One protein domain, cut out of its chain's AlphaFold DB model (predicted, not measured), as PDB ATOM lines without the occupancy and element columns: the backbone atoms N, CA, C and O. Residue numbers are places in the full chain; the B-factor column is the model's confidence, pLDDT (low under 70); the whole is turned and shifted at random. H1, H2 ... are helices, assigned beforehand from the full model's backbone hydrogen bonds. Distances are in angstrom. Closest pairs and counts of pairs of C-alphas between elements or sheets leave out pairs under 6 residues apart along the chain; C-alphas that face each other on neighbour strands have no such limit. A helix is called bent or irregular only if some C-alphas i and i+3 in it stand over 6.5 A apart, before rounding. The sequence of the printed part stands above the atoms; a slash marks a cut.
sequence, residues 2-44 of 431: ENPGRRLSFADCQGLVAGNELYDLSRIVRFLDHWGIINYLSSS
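AT A GLANCE: This is residues 2 to 44 of the 431 residues of an uncharacterized protein of Vanilla planifolia (UniProt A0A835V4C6). What does the fold look like? The chain makes an elongated, U-like clasp: short H1 and longer H2 pack steeply tilted, joined by a link at one end, while unnamed residues 2 to 9 and 35 to 44 reach toward the other. What is it made of? The printed part has 43 residues, all helix by class, H1 then H2, with under half in named elements; it is only just compact, close to loose, with a radius of gyration of 10.8 A and spans of 32 by 19 by 15 A.

IN THESE COORDINATES: Where is H1? It holds residues 10 to 16, from C-alpha 10 at (39.464, 40.311, 26.378), and is only just irregular: C-alphas 12 and 15 are 6.7 A apart. Where is H2? It holds residues 22 to 34, 18.0 A long, ending at C-alpha 34 (39.807, 35.651, 38.699).

HOW THE PARTS SIT: How do they meet? H1 and H2 touch, the closest C-alphas, of Phe 10 and Ser 26, being 6.4 A apart. They run opposite ways at a steep tilt of 55 degrees. And their backbones? Every O i to N i+4 pair of H2 is within hydrogen-bond range; in H1 1 of 3 is, beside 3 of 4 O i to N i+3 pairs.

THE WHOLE: How large is it? The farthest C-alphas, of Asn 20 and Ser 43, are 32.0 A apart. Is anything cut or uncertain? The printed part has no cut and the link H1 to H2 is tight; pLDDT is under 70 at residues 2 to 5, 16 to 22 and 41 to 44.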
ATOM      1  N   GLU A   2      29.397  51.663  33.748       57.47
ATOM      2  CA  GLU A   2      28.232  52.032  32.925       57.47
ATOM      3  C   GLU A   2      27.300  50.853  32.609       57.47
ATOM      4  O   GLU A   2      26.161  51.100  32.252       57.47
ATOM      5  N   ASN A   3      27.727  49.588  32.776       63.66
ATOM      6  CA  ASN A   3      26.881  48.402  32.561       63.66
ATOM      7  C   ASN A   3      27.377  47.172  33.361       63.66
ATOM      8  O   ASN A   3      28.185  46.403  32.838       63.66
ATOM      9  N   PRO A   4      26.923  46.946  34.610       63.41
ATOM     10  CA  PRO A   4      27.409  45.842  35.450       63.41
ATOM     11  C   PRO A   4      26.953  44.439  35.003       63.41
ATOM     12  O   PRO A   4      27.613  43.456  35.331       63.41
ATOM     13  N   GLY A   5      25.856  44.332  34.243       64.44
ATOM     14  CA  GLY A   5      25.339  43.050  33.741       64.44
ATOM     15  C   GLY A   5      26.028  42.536  32.468       64.44
ATOM     16  O   GLY A   5      25.902  41.358  32.130       64.44
ATOM     17  N   ARG A   6      26.778  43.386  31.752       73.50
ATOM     18  CA  ARG A   6      27.497  42.993  30.531       73.50
ATOM     19  C   ARG A   6      28.848  42.385  30.902       73.50
ATOM     20  O   ARG A   6      29.665  43.031  31.552       73.50
ATOM     21  N   ARG A   7      29.113  41.162  30.434       75.19
ATOM     22  CA  ARG A   7      30.427  40.529  30.589       75.19
ATOM     23  C   ARG A   7      31.467  41.254  29.730       75.19
ATOM     24  O   ARG A   7      31.309  41.349  28.517       75.19
ATOM     25  N   LEU A   8      32.532  41.723  30.365       78.38
ATOM     26  CA  LEU A   8      33.725  42.275  29.739       78.38
ATOM     27  C   LEU A   8      34.657  41.126  29.345       78.38
ATOM     28  O   LEU A   8      35.160  40.393  30.205       78.38
ATOM     29  N   SER A   9      34.868  40.950  28.040       77.44
ATOM     30  CA  SER A   9      35.801  39.967  27.488       77.44
ATOM     31  C   SER A   9      37.114  40.623  27.049       77.44
ATOM     32  O   SER A   9      37.184  41.827  26.820       77.44
ATOM     33  N   PHE A  10      38.172  39.821  26.881       76.81
ATOM     34  CA  PHE A  10      39.464  40.311  26.378       76.81
ATOM     35  C   PHE A  10      39.342  41.030  25.021       76.81
ATOM     36  O   PHE A  10      40.051  42.005  24.789       76.81
ATOM     37  N   ALA A  11      38.415  40.595  24.160       76.44
ATOM     38  CA  ALA A  11      38.161  41.218  22.863       76.44
ATOM     39  C   ALA A  11      37.594  42.644  22.997       76.44
ATOM     40  O   ALA A  11      37.966  43.522  22.224       76.44
ATOM     41  N   ASP A  12      36.765  42.895  24.018       74.31
ATOM     42  CA  ASP A  12      36.238  44.235  24.309       74.31
ATOM     43  C   ASP A  12      37.344  45.168  24.832       74.31
ATOM     44  O   ASP A  12      37.323  46.373  24.590       74.31
ATOM     45  N   CYS A  13      38.339  44.610  25.530       71.88
ATOM     46  CA  CYS A  13      39.465  45.363  26.078       71.88
ATOM     47  C   CYS A  13      40.597  45.598  25.065       71.88
ATOM     48  O   CYS A  13      41.446  46.462  25.284       71.88
ATOM     49  N   GLN A  14      40.618  44.858  23.954       72.62
ATOM     50  CA  GLN A  14      41.699  44.882  22.966       72.62
ATOM     51  C   GLN A  14      41.875  46.256  22.295       72.62
ATOM     52  O   GLN A  14      42.984  46.609  21.905       72.62
ATOM     53  N   GLY A  15      40.799  47.044  22.200       70.00
ATOM     54  CA  GLY A  15      40.820  48.401  21.644       70.00
ATOM     55  C   GLY A  15      41.367  49.482  22.585       70.00
ATOM     56  O   GLY A  15      41.587  50.602  22.134       70.00
ATOM     57  N   LEU A  16      41.592  49.174  23.870       68.69
ATOM     58  CA  LEU A  16      42.103  50.144  24.849       68.69
ATOM     59  C   LEU A  16      43.631  50.278  24.842       68.69
ATOM     60  O   LEU A  16      44.146  51.256  25.379       68.69
ATOM     61  N   VAL A  17      44.361  49.317  24.262       68.06
ATOM     62  CA  VAL A  17      45.830  49.272  24.334       68.06
ATOM     63  C   VAL A  17      46.437  49.044  22.951       68.06
ATOM     64  O   VAL A  17      46.072  48.116  22.232       68.06
ATOM     65  N   ALA A  18      47.390  49.894  22.566       64.94
ATOM     66  CA  ALA A  18      48.016  49.846  21.251       64.94
ATOM     67  C   ALA A  18      49.057  48.713  21.143       64.94
ATOM     68  O   ALA A  18      50.108  48.755  21.774       64.94
ATOM     69  N   GLY A  19      48.768  47.729  20.283       58.69
ATOM     70  CA  GLY A  19      49.705  46.941  19.464       58.69
ATOM     71  C   GLY A  19      50.709  45.986  20.127       58.69
ATOM     72  O   GLY A  19      50.918  44.905  19.586       58.69
ATOM     73  N   ASN A  20      51.323  46.331  21.262       59.81
ATOM     74  CA  ASN A  20      52.488  45.604  21.789       59.81
ATOM     75  C   ASN A  20      52.337  45.078  23.230       59.81
ATOM     76  O   ASN A  20      53.169  44.289  23.663       59.81
ATOM     77  N   GLU A  21      51.263  45.434  23.944       65.62
ATOM     78  CA  GLU A  21      50.999  44.995  25.333       65.62
ATOM     79  C   GLU A  21      49.782  44.052  25.450       65.62
ATOM     80  O   GLU A  21      49.174  43.888  26.506       65.62
ATOM     81  N   LEU A  22      49.408  43.383  24.354       67.19
ATOM     82  CA  LEU A  22      48.255  42.468  24.312       67.19
ATOM     83  C   LEU A  22      48.389  41.277  25.278       67.19
ATOM     84  O   LEU A  22      47.390  40.780  25.801       67.19
ATOM     85  N   TYR A  23      49.621  40.825  25.530       71.00
ATOM     86  CA  TYR A  23      49.902  39.751  26.484       71.00
ATOM     87  C   TYR A  23      49.674  40.203  27.933       71.00
ATOM     88  O   TYR A  23      49.051  39.484  28.720       71.00
ATOM     89  N   ASP A  24      50.103  41.421  28.262       76.38
ATOM     90  CA  ASP A  24      49.919  42.003  29.590       76.38
ATOM     91  C   ASP A  24      48.451  42.338  29.843       76.38
ATOM     92  O   ASP A  24      47.918  42.006  30.902       76.38
ATOM     93  N   LEU A  25      47.741  42.842  28.829       81.31
ATOM     94  CA  LEU A  25      46.298  43.051  28.891       81.31
ATOM     95  C   LEU A  25      45.537  41.742  29.159       81.31
ATOM     96  O   LEU A  25      44.642  41.709  30.002       81.31
ATOM     97  N   SER A  26      45.914  40.640  28.503       79.75
ATOM     98  CA  SER A  26      45.304  39.322  28.741       79.75
ATOM     99  C   SER A  26      45.535  38.850  30.177       79.75
ATOM    100  O   SER A  26      44.621  38.354  30.842       79.75
ATOM    101  N   ARG A  27      46.745  39.069  30.701       80.31
ATOM    102  CA  ARG A  27      47.100  38.736  32.081       80.31
ATOM    103  C   ARG A  27      46.323  39.578  33.094       80.31
ATOM    104  O   ARG A  27      45.854  39.024  34.088       80.31
ATOM    105  N   ILE A  28      46.142  40.870  32.826       82.44
ATOM    106  CA  ILE A  28      45.383  41.804  33.667       82.44
ATOM    107  C   ILE A  28      43.892  41.452  33.658       82.44
ATOM    108  O   ILE A  28      43.308  41.295  34.726       82.44
ATOM    109  N   VAL A  29      43.284  41.242  32.486       81.75
ATOM    110  CA  VAL A  29      41.861  40.866  32.376       81.75
ATOM    111  C   VAL A  29      41.601  39.539  33.089       81.75
ATOM    112  O   VAL A  29      40.659  39.439  33.869       81.75
ATOM    113  N   ARG A  30      42.473  38.535  32.919       79.25
ATOM    114  CA  ARG A  30      42.356  37.260  33.649       79.25
ATOM    115  C   ARG A  30      42.540  37.411  35.151       79.25
ATOM    116  O   ARG A  30      41.886  36.696  35.901       79.25
ATOM    117  N   PHE A  31      43.442  38.283  35.592       82.31
ATOM    118  CA  PHE A  31      43.624  38.571  37.010       82.31
ATOM    119  C   PHE A  31      42.349  39.200  37.583       82.31
ATOM    120  O   PHE A  31      41.778  38.659  38.521       82.31
ATOM    121  N   LEU A  32      41.843  40.271  36.973       83.44
ATOM    122  CA  LEU A  32      40.648  40.969  37.449       83.44
ATOM    123  C   LEU A  32      39.396  40.073  37.438       83.44
ATOM    124  O   LEU A  32      38.604  40.147  38.373       83.44
ATOM    125  N   ASP A  33      39.241  39.204  36.433       81.12
ATOM    126  CA  ASP A  33      38.148  38.220  36.339       81.12
ATOM    127  C   ASP A  33      38.297  37.118  37.406       81.12
ATOM    128  O   ASP A  33      37.333  36.733  38.060       81.12
ATOM    129  N   HIS A  34      39.527  36.652  37.662       78.25
ATOM    130  CA  HIS A  34      39.807  35.651  38.699       78.25
ATOM    131  C   HIS A  34      39.534  36.160  40.119       78.25
ATOM    132  O   HIS A  34      39.087  35.389  40.967       78.25
ATOM    133  N   TRP A  35      39.812  37.440  40.373       80.25
ATOM    134  CA  TRP A  35      39.529  38.103  41.647       80.25
ATOM    135  C   TRP A  35      38.093  38.640  41.740       80.25
ATOM    136  O   TRP A  35      37.728  39.190  42.775       80.25
ATOM    137  N   GLY A  36      37.276  38.481  40.691       75.06
ATOM    138  CA  GLY A  36      35.886  38.949  40.665       75.06
ATOM    139  C   GLY A  36      35.743  40.471  40.712       75.06
ATOM    140  O   GLY A  36      34.702  40.975  41.109       75.06
ATOM    141  N   ILE A  37      36.786  41.213  40.331       81.62
ATOM    142  CA  ILE A  37      36.771  42.685  40.277       81.62
ATOM    143  C   ILE A  37      36.015  43.158  39.025       81.62
ATOM    144  O   ILE A  37      35.364  44.199  39.038       81.62
ATOM    145  N   ILE A  38      36.066  42.367  37.949       76.94
ATOM    146  CA  ILE A  38      35.219  42.504  36.756       76.94
ATOM    147  C   ILE A  38      34.307  41.274  36.637       76.94
ATOM    148  O   ILE A  38      34.608  40.227  37.202       76.94
ATOM    149  N   ASN A  39      33.190  41.391  35.910       76.50
ATOM    150  CA  ASN A  39      32.244  40.297  35.610       76.50
ATOM    151  C   ASN A  39      31.511  39.646  36.800       76.50
ATOM    152  O   ASN A  39      30.793  38.667  36.588       76.50
ATOM    153  N   TYR A  40      31.613  40.207  38.011       75.19
ATOM    154  CA  TYR A  40      30.965  39.692  39.228       75.19
ATOM    155  C   TYR A  40      29.441  39.524  39.098       75.19
ATOM    156  O   TYR A  40      28.885  38.539  39.571       75.19
ATOM    157  N   LEU A  41      28.775  40.463  38.417       62.53
ATOM    158  CA  LEU A  41      27.319  40.485  38.231       62.53
ATOM    159  C   LEU A  41      26.870  39.924  36.868       62.53
ATOM    160  O   LEU A  41      25.700  40.043  36.512       62.53
ATOM    161  N   SER A  42      27.773  39.319  36.082       66.75
ATOM    162  CA  SER A  42      27.415  38.763  34.769       66.75
ATOM    163  C   SER A  42      26.819  37.353  34.896       66.75
ATOM    164  O   SER A  42      27.438  36.450  35.462       66.75
ATOM    165  N   SER A  43      25.625  37.136  34.331       51.19
ATOM    166  CA  SER A  43      24.800  35.918  34.493       51.19
ATOM    167  C   SER A  43      25.406  34.606  33.960       51.19
ATOM    168  O   SER A  43      24.772  33.561  34.053       51.19
ATOM    169  N   SER A  44      26.626  34.620  33.416       48.34
ATOM    170  CA  SER A  44      27.314  33.434  32.876       48.34
ATOM    171  C   SER A  44      28.394  32.839  33.796       48.34
ATOM    172  O   SER A  44      29.128  31.945  33.374       48.34
TER     173      SER A  44